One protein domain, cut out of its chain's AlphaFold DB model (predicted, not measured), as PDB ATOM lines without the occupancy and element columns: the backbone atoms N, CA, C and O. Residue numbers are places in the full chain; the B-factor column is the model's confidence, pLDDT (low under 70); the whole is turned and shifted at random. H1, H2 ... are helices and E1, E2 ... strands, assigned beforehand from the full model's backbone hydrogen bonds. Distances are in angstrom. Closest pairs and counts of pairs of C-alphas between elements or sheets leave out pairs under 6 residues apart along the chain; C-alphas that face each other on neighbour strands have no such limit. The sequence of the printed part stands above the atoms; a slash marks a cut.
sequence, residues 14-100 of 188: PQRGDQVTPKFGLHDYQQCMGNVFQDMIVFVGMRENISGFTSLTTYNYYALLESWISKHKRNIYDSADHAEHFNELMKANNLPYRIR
ATOM      1  N   PRO A  14     150.515 222.058 196.034       71.81
ATOM      2  CA  PRO A  14     151.155 220.984 195.297       71.81
ATOM      3  C   PRO A  14     150.402 219.676 195.551       71.81
ATOM      4  O   PRO A  14     150.531 219.067 196.601       71.81
ATOM      5  N   GLN A  15     149.683 219.197 194.540       78.56
ATOM      6  CA  GLN A  15     149.031 217.881 194.561       78.56
ATOM      7  C   GLN A  15     150.003 216.711 194.764       78.56
ATOM      8  O   GLN A  15     149.604 215.627 195.174       78.56
ATOM      9  N   ARG A  16     151.283 216.873 194.404       80.44
ATOM     10  CA  ARG A  16     152.276 215.799 194.522       80.44
ATOM     11  C   ARG A  16     152.427 215.381 195.981       80.44
ATOM     12  O   ARG A  16     152.722 216.212 196.831       80.44
ATOM     13  N   GLY A  17     152.280 214.083 196.238       83.50
ATOM     14  CA  GLY A  17     152.289 213.540 197.597       83.50
ATOM     15  C   GLY A  17     150.933 213.566 198.308       83.50
ATOM     16  O   GLY A  17     150.874 213.150 199.464       83.50
ATOM     17  N   ASP A  18     149.853 213.989 197.638       87.81
ATOM     18  CA  ASP A  18     148.501 213.811 198.167       87.81
ATOM     19  C   ASP A  18     148.183 212.331 198.409       87.81
ATOM     20  O   ASP A  18     148.666 211.420 197.726       87.81
ATOM     21  N   GLN A  19     147.325 212.098 199.400       92.81
ATOM     22  CA  GLN A  19     146.876 210.759 199.757       92.81
ATOM     23  C   GLN A  19     146.063 210.120 198.623       92.81
ATOM     24  O   GLN A  19     145.460 210.793 197.781       92.81
ATOM     25  N   VAL A  20     146.013 208.786 198.642       95.06
ATOM     26  CA  VAL A  20     145.115 208.025 197.773       95.06
ATOM     27  C   VAL A  20     143.674 208.296 198.196       95.06
ATOM     28  O   VAL A  20     143.325 208.175 199.371       95.06
ATOM     29  N   THR A  21     142.844 208.683 197.233       95.19
ATOM     30  CA  THR A  21     141.438 209.031 197.482       95.19
ATOM     31  C   THR A  21     140.630 207.823 197.973       95.19
ATOM     32  O   THR A  21     140.896 206.683 197.575       95.19
ATOM     33  N   PRO A  22     139.656 208.037 198.873       92.56
ATOM     34  CA  PRO A  22     139.057 206.954 199.647       92.56
ATOM     35  C   PRO A  22     138.126 206.032 198.850       92.56
ATOM     36  O   PRO A  22     137.918 204.896 199.274       92.56
ATOM     37  N   LYS A  23     137.525 206.490 197.741       93.44
ATOM     38  CA  LYS A  23     136.456 205.742 197.060       93.44
ATOM     39  C   LYS A  23     136.874 205.135 195.730       93.44
ATOM     40  O   LYS A  23     136.566 203.969 195.491       93.44
ATOM     41  N   PHE A  24     137.541 205.893 194.863       94.00
ATOM     42  CA  PHE A  24     138.027 205.391 193.577       94.00
ATOM     43  C   PHE A  24     139.519 205.056 193.593       94.00
ATOM     44  O   PHE A  24     140.028 204.559 192.589       94.00
ATOM     45  N   GLY A  25     140.221 205.278 194.710       95.12
ATOM     46  CA  GLY A  25     141.621 204.880 194.848       95.12
ATOM     47  C   GLY A  25     142.564 205.669 193.938       95.12
ATOM     48  O   GLY A  25     143.593 205.151 193.515       95.12
ATOM     49  N   LEU A  26     142.207 206.909 193.595       93.19
ATOM     50  CA  LEU A  26     143.024 207.785 192.759       93.19
ATOM     51  C   LEU A  26     144.292 208.194 193.499       93.19
ATOM     52  O   LEU A  26     144.224 208.805 194.569       93.19
ATOM     53  N   HIS A  27     145.436 207.909 192.892       92.38
ATOM     54  CA  HIS A  27     146.733 208.405 193.337       92.38
ATOM     55  C   HIS A  27     146.908 209.886 193.007       92.38
ATOM     56  O   HIS A  27     146.190 210.427 192.164       92.38
ATOM     57  N   ASP A  28     147.898 210.524 193.630       86.25
ATOM     58  CA  ASP A  28     148.228 211.931 193.406       86.25
ATOM     59  C   ASP A  28     148.261 212.277 191.910       86.25
ATOM     60  O   ASP A  28     147.502 213.123 191.480       86.25
ATOM     61  N   TYR A  29     148.995 211.562 191.059       84.00
ATOM     62  CA  TYR A  29     149.122 211.845 189.621       84.00
ATOM     63  C   TYR A  29     147.816 211.733 188.805       84.00
ATOM     64  O   TYR A  29     147.791 212.162 187.650       84.00
ATOM     65  N   GLN A  30     146.743 211.174 189.372       86.88
ATOM     66  CA  GLN A  30     145.416 211.068 188.745       86.88
ATOM     67  C   GLN A  30     144.472 212.198 189.174       86.88
ATOM     68  O   GLN A  30     143.403 212.355 188.590       86.88
ATOM     69  N   GLN A  31     144.875 213.007 190.155       86.94
ATOM     70  CA  GLN A  31     144.080 214.090 190.732       86.94
ATOM     71  C   GLN A  31     144.315 215.452 190.036       86.94
ATOM     72  O   GLN A  31     143.828 216.480 190.494       86.94
ATOM     73  N   CYS A  32     145.033 215.489 188.902       80.88
ATOM     74  CA  CYS A  32     145.472 216.734 188.236       80.88
ATOM     75  C   CYS A  32     144.340 217.687 187.857       80.88
ATOM     76  O   CYS A  32     144.503 218.904 187.939       80.88
ATOM     77  N   MET A  33     143.184 217.141 187.482       85.44
ATOM     78  CA  MET A  33     142.022 217.947 187.135       85.44
ATOM     79  C   MET A  33     141.455 218.681 188.352       85.44
ATOM     80  O   MET A  33     140.994 219.809 188.216       85.44
ATOM     81  N   GLY A  34     141.521 218.079 189.542       87.62
ATOM     82  CA  GLY A  34     140.944 218.650 190.753       87.62
ATOM     83  C   GLY A  34     141.606 219.941 191.219       87.62
ATOM     84  O   GLY A  34     140.908 220.755 191.811       87.62
ATOM     85  N   ASN A  35     142.885 220.187 190.904       87.25
ATOM     86  CA  ASN A  35     143.588 221.396 191.360       87.25
ATOM     87  C   ASN A  35     142.869 222.682 190.963       87.25
ATOM     88  O   ASN A  35     142.776 223.605 191.756       87.25
ATOM     89  N   VAL A  36     142.343 222.759 189.738       90.31
ATOM     90  CA  VAL A  36     141.696 223.995 189.284       90.31
ATOM     91  C   VAL A  36     140.371 224.247 189.997       90.31
ATOM     92  O   VAL A  36     140.043 225.383 190.322       90.31
ATOM     93  N   PHE A  37     139.617 223.183 190.273       92.81
ATOM     94  CA  PHE A  37     138.333 223.274 190.963       92.81
ATOM     95  C   PHE A  37     138.532 223.500 192.462       92.81
ATOM     96  O   PHE A  37     137.773 224.247 193.074       92.81
ATOM     97  N   GLN A  38     139.579 222.911 193.040       92.56
ATOM     98  CA  GLN A  38     140.016 223.186 194.401       92.56
ATOM     99  C   GLN A  38     140.466 224.647 194.539       92.56
ATOM    100  O   GLN A  38     139.942 225.325 195.416       92.56
ATOM    101  N   ASP A  39     141.306 225.176 193.643       90.69
ATOM    102  CA  ASP A  39     141.693 226.597 193.630       90.69
ATOM    103  C   ASP A  39     140.460 227.522 193.586       90.69
ATOM    104  O   ASP A  39     140.412 228.526 194.296       90.69
ATOM    105  N   MET A  40     139.430 227.179 192.801       94.06
ATOM    106  CA  MET A  40     138.174 227.941 192.757       94.06
ATOM    107  C   MET A  40     137.386 227.863 194.073       94.06
ATOM    108  O   MET A  40     136.837 228.872 194.513       94.06
ATOM    109  N   ILE A  41     137.339 226.700 194.732       94.12
ATOM    110  CA  ILE A  41     136.707 226.556 196.055       94.12
ATOM    111  C   ILE A  41     137.474 227.363 197.104       94.12
ATOM    112  O   ILE A  41     136.859 228.061 197.909       94.12
ATOM    113  N   VAL A  42     138.808 227.311 197.083       93.69
ATOM    114  CA  VAL A  42     139.650 228.089 197.997       93.69
ATOM    115  C   VAL A  42     139.480 229.581 197.753       93.69
ATOM    116  O   VAL A  42     139.325 230.326 198.715       93.69
ATOM    117  N   PHE A  43     139.419 230.014 196.493       94.19
ATOM    118  CA  PHE A  43     139.111 231.398 196.143       94.19
ATOM    119  C   PHE A  43     137.797 231.863 196.780       94.19
ATOM    120  O   PHE A  43     137.777 232.907 197.433       94.19
ATOM    121  N   VAL A  44     136.719 231.082 196.641       95.44
ATOM    122  CA  VAL A  44     135.427 231.395 197.272       95.44
ATOM    123  C   VAL A  44     135.563 231.439 198.793       95.44
ATOM    124  O   VAL A  44     135.138 232.409 199.411       95.44
ATOM    125  N   GLY A  45     136.223 230.452 199.402       94.81
ATOM    126  CA  GLY A  45     136.461 230.432 200.847       94.81
ATOM    127  C   GLY A  45     137.211 231.667 201.348       94.81
ATOM    128  O   GLY A  45     136.850 232.231 202.375       94.81
ATOM    129  N   MET A  46     138.208 232.145 200.600       94.50
ATOM    130  CA  MET A  46     138.924 233.378 200.926       94.50
ATOM    131  C   MET A  46     138.044 234.623 200.759       94.50
ATOM    132  O   MET A  46     138.100 235.516 201.600       94.50
ATOM    133  N   ARG A  47     137.228 234.699 199.698       94.62
ATOM    134  CA  ARG A  47     136.296 235.819 199.461       94.62
ATOM    135  C   ARG A  47     135.233 235.934 200.550       94.62
ATOM    136  O   ARG A  47     134.929 237.042 200.979       94.62
ATOM    137  N   GLU A  48     134.724 234.796 200.997       94.94
ATOM    138  CA  GLU A  48     133.661 234.687 201.998       94.94
ATOM    139  C   GLU A  48     134.203 234.576 203.437       94.94
ATOM    140  O   GLU A  48     133.438 234.389 204.379       94.94
ATOM    141  N   ASN A  49     135.523 234.705 203.632       93.19
ATOM    142  CA  ASN A  49     136.207 234.584 204.929       93.19
ATOM    143  C   ASN A  49     135.893 233.275 205.687       93.19
ATOM    144  O   ASN A  49     135.775 233.256 206.914       93.19
ATOM    145  N   ILE A  50     135.774 232.161 204.965       91.12
ATOM    146  CA  ILE A  50     135.508 230.843 205.540       91.12
ATOM    147  C   ILE A  50     136.821 230.236 206.052       91.12
ATOM    148  O   ILE A  50     137.737 229.925 205.286       91.12
ATOM    149  N   SER A  51     136.914 230.058 207.371       89.75
ATOM    150  CA  SER A  51     138.106 229.522 208.039       89.75
ATOM    151  C   SER A  51     138.485 228.120 207.538       89.75
ATOM    152  O   SER A  51     137.623 227.274 207.309       89.75
ATOM    153  N   GLY A  52     139.790 227.867 207.384       85.38
ATOM    154  CA  GLY A  52     140.343 226.559 207.008       85.38
ATOM    155  C   GLY A  52     140.301 226.224 205.510       85.38
ATOM    156  O   GLY A  52     140.895 225.229 205.096       85.38
ATOM    157  N   PHE A  53     139.675 227.053 204.668       88.19
ATOM    158  CA  PHE A  53     139.600 226.777 203.228       88.19
ATOM    159  C   PHE A  53     140.961 226.886 202.533       88.19
ATOM    160  O   PHE A  53     141.246 226.119 201.622       88.19
ATOM    161  N   THR A  54     141.851 227.761 203.002       86.38
ATOM    162  CA  THR A  54     143.210 227.905 202.448       86.38
ATOM    163  C   THR A  54     144.105 226.687 202.671       86.38
ATOM    164  O   THR A  54     145.152 226.597 202.040       86.38
ATOM    165  N   SER A  55     143.720 225.766 203.559       87.88
ATOM    166  CA  SER A  55     144.436 224.507 203.807       87.88
ATOM    167  C   SER A  55     143.844 223.302 203.071       87.88
ATOM    168  O   SER A  55     144.325 222.190 203.268       87.88
ATOM    169  N   LEU A  56     142.804 223.492 202.250       89.06
ATOM    170  CA  LEU A  56     142.231 222.400 201.466       89.06
ATOM    171  C   LEU A  56     143.241 221.911 200.432       89.06
ATOM    172  O   LEU A  56     143.678 222.688 199.585       89.06
ATOM    173  N   THR A  57     143.549 220.620 200.472       89.25
ATOM    174  CA  THR A  57     144.367 219.958 199.455       89.25
ATOM    175  C   THR A  57     143.504 219.411 198.322       89.25
ATOM    176  O   THR A  57     142.264 219.403 198.387       89.25
ATOM    177  N   THR A  58     144.144 218.906 197.269       90.25
ATOM    178  CA  THR A  58     143.432 218.304 196.135       90.25
ATOM    179  C   THR A  58     142.778 216.994 196.557       90.25
ATOM    180  O   THR A  58     141.631 216.738 196.184       90.25
ATOM    181  N   TYR A  59     143.423 216.243 197.451       92.38
ATOM    182  CA  TYR A  59     142.811 215.112 198.144       92.38
ATOM    183  C   TYR A  59     141.496 215.487 198.847       92.38
ATOM    184  O   TYR A  59     140.499 214.779 198.680       92.38
ATOM    185  N   ASN A  60     141.447 216.597 199.602       91.19
ATOM    186  CA  ASN A  60     140.210 217.001 200.285       91.19
ATOM    187  C   ASN A  60     139.082 217.283 199.289       91.19
ATOM    188  O   ASN A  60     137.940 216.879 199.517       91.19
ATOM    189  N   TYR A  61     139.408 217.938 198.174       93.31
ATOM    190  CA  TYR A  61     138.456 218.163 197.092       93.31
ATOM    191  C   TYR A  61     137.935 216.847 196.503       93.31
ATOM    192  O   TYR A  61     136.719 216.670 196.381       93.31
ATOM    193  N   TYR A  62     138.824 215.903 196.179       94.31
ATOM    194  CA  TYR A  62     138.404 214.616 195.630       94.31
ATOM    195  C   TYR A  62     137.556 213.820 196.617       94.31
ATOM    196  O   TYR A  62     136.525 213.298 196.215       94.31
ATOM    197  N   ALA A  63     137.897 213.788 197.906       92.06
ATOM    198  CA  ALA A  63     137.095 213.081 198.907       92.06
ATOM    199  C   ALA A  63     135.614 213.529 198.914       92.06
ATOM    200  O   ALA A  63     134.710 212.703 199.085       92.06
ATOM    201  N   LEU A  64     135.350 214.817 198.660       91.06
ATOM    202  CA  LEU A  64     133.996 215.352 198.482       91.06
ATOM    203  C   LEU A  64     133.402 214.968 197.119       91.06
ATOM    204  O   LEU A  64     132.288 214.439 197.044       91.06
ATOM    205  N   LEU A  65     134.164 215.184 196.045       96.00
ATOM    206  CA  LEU A  65     133.732 214.923 194.674       96.00
ATOM    207  C   LEU A  65     133.367 213.450 194.441       96.00
ATOM    208  O   LEU A  65     132.346 213.165 193.823       96.00
ATOM    209  N   GLU A  66     134.154 212.496 194.936       96.00
ATOM    210  CA  GLU A  66     133.939 211.066 194.685       96.00
ATOM    211  C   GLU A  66     132.579 210.574 195.200       96.00
ATOM    212  O   GLU A  66     131.906 209.741 194.576       96.00
ATOM    213  N   SER A  67     132.146 211.114 196.339       94.19
ATOM    214  CA  SER A  67     130.830 210.830 196.906       94.19
ATOM    215  C   SER A  67     129.718 211.338 195.991       94.19
ATOM    216  O   SER A  67     128.778 210.591 195.700       94.19
ATOM    217  N   TRP A  68     129.861 212.564 195.482       96.12
ATOM    218  CA  TRP A  68     128.923 213.164 194.538       96.12
ATOM    219  C   TRP A  68     128.874 212.400 193.207       96.12
ATOM    220  O   TRP A  68     127.788 212.041 192.749       96.12
ATOM    221  N   ILE A  69     130.035 212.066 192.639       97.19
ATOM    222  CA  ILE A  69     130.168 211.330 191.374       97.19
ATOM    223  C   ILE A  69     129.469 209.976 191.455       97.19
ATOM    224  O   ILE A  69     128.690 209.609 190.575       97.19
ATOM    225  N   SER A  70     129.702 209.237 192.539       95.75
ATOM    226  CA  SER A  70     129.074 207.936 192.742       95.75
ATOM    227  C   SER A  70     127.561 208.035 192.935       95.75
ATOM    228  O   SER A  70     126.839 207.182 192.419       95.75
ATOM    229  N   LYS A  71     127.073 209.062 193.641       95.62
ATOM    230  CA  LYS A  71     125.635 209.291 193.835       95.62
ATOM    231  C   LYS A  71     124.931 209.595 192.508       95.62
ATOM    232  O   LYS A  71     123.857 209.057 192.257       95.62
ATOM    233  N   HIS A  72     125.545 210.419 191.662       96.81
ATOM    234  CA  HIS A  72     124.961 210.873 190.397       96.81
ATOM    235  C   HIS A  72     125.339 210.002 189.189       96.81
ATOM    236  O   HIS A  72     124.885 210.272 188.081       96.81
ATOM    237  N   LYS A  73     126.127 208.933 189.396       96.00
ATOM    238  CA  LYS A  73     126.611 208.019 188.343       96.00
ATOM    239  C   LYS A  73     127.341 208.763 187.213       96.00
ATOM    240  O   LYS A  73     127.097 208.524 186.032       96.00
ATOM    241  N   ARG A  74     128.210 209.691 187.608       96.75
ATOM    242  CA  ARG A  74     128.987 210.586 186.741       96.75
ATOM    243  C   ARG A  74     130.418 210.075 186.523       96.75
ATOM    244  O   ARG A  74     130.773 209.003 187.016       96.75
ATOM    245  N   ASN A  75     131.239 210.822 185.787       94.25
ATOM    246  CA  ASN A  75     132.624 210.479 185.483       94.25
ATOM    247  C   ASN A  75     133.610 211.370 186.256       94.25
ATOM    248  O   ASN A  75     133.689 212.575 186.044       94.25
ATOM    249  N   ILE A  76     134.440 210.748 187.095       93.44
ATOM    250  CA  ILE A  76     135.472 211.425 187.900       93.44
ATOM    251  C   ILE A  76     136.569 212.112 187.064       93.44
ATOM    252  O   ILE A  76     137.371 212.868 187.599       93.44
ATOM    253  N   TYR A  77     136.632 211.829 185.762       90.88
ATOM    254  CA  TYR A  77     137.565 212.453 184.824       90.88
ATOM    255  C   TYR A  77     136.885 213.450 183.873       90.88
ATOM    256  O   TYR A  77     137.555 213.992 182.992       90.88
ATOM    257  N   ASP A  78     135.574 213.693 184.005       92.62
ATOM    258  CA  ASP A  78     134.890 214.704 183.200       92.62
ATOM    259  C   ASP A  78     134.842 216.049 183.926       92.62
ATOM    260  O   ASP A  78     134.076 216.282 184.854       92.62
ATOM    261  N   SER A  79     135.624 216.997 183.428       92.69
ATOM    262  CA  SER A  79     135.615 218.390 183.886       92.69
ATOM    263  C   SER A  79     134.234 219.076 183.917       92.69
ATOM    264  O   SER A  79     134.062 220.054 184.642       92.69
ATOM    265  N   ALA A  80     133.254 218.622 183.123       94.50
ATOM    266  CA  ALA A  80     131.883 219.125 183.206       94.50
ATOM    267  C   ALA A  80     131.198 218.673 184.506       94.50
ATOM    268  O   ALA A  80     130.545 219.490 185.152       94.50
ATOM    269  N   ASP A  81     131.428 217.429 184.927       96.19
ATOM    270  CA  ASP A  81     130.911 216.874 186.181       96.19
ATOM    271  C   ASP A  81     131.554 217.562 187.398       96.19
ATOM    272  O   ASP A  81     130.883 217.860 188.384       96.19
ATOM    273  N   HIS A  82     132.839 217.920 187.306       96.38
ATOM    274  CA  HIS A  82     133.507 218.743 188.320       96.38
ATOM    275  C   HIS A  82     132.875 220.143 188.459       96.38
ATOM    276  O   HIS A  82     132.700 220.634 189.577       96.38
ATOM    277  N   ALA A  83     132.536 220.787 187.335       96.50
ATOM    278  CA  ALA A  83     131.870 222.088 187.329       96.50
ATOM    279  C   ALA A  83     130.429 221.998 187.860       96.50
ATOM    280  O   ALA A  83     130.000 222.873 188.609       96.50
ATOM    281  N   GLU A  84     129.693 220.935 187.515       97.50
ATOM    282  CA  GLU A  84     128.348 220.663 188.041       97.50
ATOM    283  C   GLU A  84     128.385 220.484 189.566       97.50
ATOM    284  O   GLU A  84     127.652 221.172 190.276       97.50
ATOM    285  N   HIS A  85     129.314 219.670 190.079       97.12
ATOM    286  CA  HIS A  85     129.523 219.495 191.518       97.12
ATOM    287  C   HIS A  85     129.822 220.821 192.235       97.12
ATOM    288  O   HIS A  85     129.220 221.109 193.269       97.12
ATOM    289  N   PHE A  86     130.716 221.650 191.684       96.81
ATOM    290  CA  PHE A  86     130.999 222.975 192.242       96.81
ATOM    291  C   PHE A  86     129.733 223.838 192.308       96.81
ATOM    292  O   PHE A  86     129.442 224.432 193.342       96.81
ATOM    293  N   ASN A  87     128.963 223.891 191.219       97.88
ATOM    294  CA  ASN A  87     127.758 224.715 191.133       97.88
ATOM    295  C   ASN A  87     126.686 224.271 192.132       97.88
ATOM    296  O   ASN A  87     126.046 225.109 192.769       97.88
ATOM    297  N   GLU A  88     126.503 222.961 192.299       97.38
ATOM    298  CA  GLU A  88     125.609 222.423 193.324       97.38
ATOM    299  C   GLU A  88     126.088 222.758 194.735       97.38
ATOM    300  O   GLU A  88     125.268 223.139 195.572       97.38
ATOM    301  N   LEU A  89     127.398 222.677 194.994       94.81
ATOM    302  CA  LEU A  89     127.979 223.046 196.282       94.81
ATOM    303  C   LEU A  89     127.729 224.526 196.604       94.81
ATOM    304  O   LEU A  89     127.289 224.833 197.711       94.81
ATOM    305  N   MET A  90     127.951 225.435 195.652       96.81
ATOM    306  CA  MET A  90     127.686 226.867 195.851       96.81
ATOM    307  C   MET A  90     126.203 227.131 196.109       96.81
ATOM    308  O   MET A  90     125.848 227.784 197.091       96.81
ATOM    309  N   LYS A  91     125.326 226.530 195.297       97.44
ATOM    310  CA  LYS A  91     123.872 226.648 195.450       97.44
ATOM    311  C   LYS A  91     123.385 226.127 196.803       97.44
ATOM    312  O   LYS A  91     122.567 226.782 197.441       97.44
ATOM    313  N   ALA A  92     123.881 224.975 197.254       96.25
ATOM    314  CA  ALA A  92     123.505 224.383 198.537       96.25
ATOM    315  C   ALA A  92     123.895 225.263 199.738       96.25
ATOM    316  O   ALA A  92     123.269 225.166 200.792       96.25
ATOM    317  N   ASN A  93     124.894 226.132 199.569       95.12
ATOM    318  CA  ASN A  93     125.368 227.063 200.592       95.12
ATOM    319  C   ASN A  93     124.873 228.505 200.379       95.12
ATOM    320  O   ASN A  93     125.328 229.406 201.076       95.12
ATOM    321  N   ASN A  94     123.937 228.737 199.449       96.56
ATOM    322  CA  ASN A  94     123.431 230.067 199.086       96.56
ATOM    323  C   ASN A  94     124.535 231.063 198.684       96.56
ATOM    324  O   ASN A  94     124.419 232.262 198.935       96.56
ATOM    325  N   LEU A  95     125.602 230.567 198.053       96.19
ATOM    326  CA  LEU A  95     126.676 231.391 197.512       96.19
ATOM    327  C   LEU A  95     126.408 231.695 196.028       96.19
ATOM    328  O   LEU A  95     125.975 230.800 195.298       96.19
ATOM    329  N   PRO A  96     126.670 232.927 195.552       96.56
ATOM    330  CA  PRO A  96     126.325 233.351 194.190       96.56
ATOM    331  C   PRO A  96     127.258 232.783 193.109       96.56
ATOM    332  O   PRO A  96     127.025 232.968 191.925       96.56
ATOM    333  N   TYR A  97     128.331 232.099 193.495       97.62
ATOM    334  CA  TYR A  97     129.361 231.660 192.566       97.62
ATOM    335  C   TYR A  97     128.934 230.471 191.708       97.62
ATOM    336  O   TYR A  97     128.306 229.523 192.183       97.62
ATOM    337  N   ARG A  98     129.375 230.463 190.451       97.75
ATOM    338  CA  ARG A  98     129.246 229.308 189.556       97.75
ATOM    339  C   ARG A  98     130.404 229.214 188.571       97.75
ATOM    340  O   ARG A  98     130.958 230.217 188.141       97.75
ATOM    341  N   ILE A  99     130.715 227.998 188.146       98.00
ATOM    342  CA  ILE A  99     131.613 227.704 187.041       98.00
ATOM    343  C   ILE A  99     130.803 227.529 185.762       98.00
ATOM    344  O   ILE A  99     129.894 226.695 185.678       98.00
ATOM    345  N   ARG A 100     131.206 228.263 184.725       97.12
ATOM    346  CA  ARG A 100     130.709 228.105 183.363       97.12
ATOM    347  C   ARG A 100     131.814 227.574 182.457       97.12
ATOM    348  O   ARG A 100     132.802 228.253 182.189       97.12
TER     349      ARG A 100
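Overview. This is residues 14 to 100 of the 188 residues of an uncharacterized protein of Leptospira interrogans serovar Australis str. 200703203 (UniProt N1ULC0). Two helices, H1 and H3, lie side by side and run the same way, while the longest helix by residues, H2, crosses near their beginnings. The short strand E1 folds back beside H3, and much of the unnamed stretch of residues 14 to 33 loops past H2 on the side away from H1 and H3. The printed part has 87 residues, with three named helices and one named strand in the order H1, H2, H3, E1, and the class is mostly helix. It is compact, with a radius of gyration of the C-alphas of 12.4 A, and rounded, spanning 31 by 27 by 19 A.

Along the chain. H2 covers residues 58 to 72 and is 20.7 A long from first to last C-alpha. H1, residues 34 to 47, begins at C-alpha 34 (140.944, 218.650, 190.753) and is 19.8 A long. H3, residues 79 to 92, is 19.9 A long. E1, residues 98 to 100, is 6.5 A long and ends at C-alpha 100 (130.709, 228.105, 183.363).

Arrangement. Residues 58 to 62 of H2 touch residues 34 to 38 of H1, about perpendicular at 75 degrees; the closest C-alphas, of Asn 35 and Thr 58, are 5.7 A apart. Residues 65 to 69 of H2 touch residues 81 to 85 of H3, about perpendicular at 89 degrees; the closest C-alphas, of Leu 65 and His 85, are 7.0 A apart. H3 touches H1 with residues 82 to 86, at a shallow tilt of 25 degrees, the same way; the closest C-alphas, of Phe 37 and His 82, are 7.1 A apart. The helix packing is mostly crossed, helices standing at large angles, but only just: one of three touching pairs is at a shallow tilt. E1 pairs with no named strand; its closest C-alpha to H3, that of Arg 98, is 5.1 A from that of Asn 87. E1 is apart from H1 and H2. Every O i to N i+4 pair is within hydrogen-bond range in H1 and H3, and 10 of 11 are in H2.

Size, cuts and confidence. The C-alphas farthest apart, of Gly 17 and Asn 94, are 33.3 A apart. The printed part has no cut. The link from H3 to E1 is tight, and those from H1 to H2 and H2 to H3 are short. The mean pLDDT of the printed part is 92.5, and no printed residue is under 70.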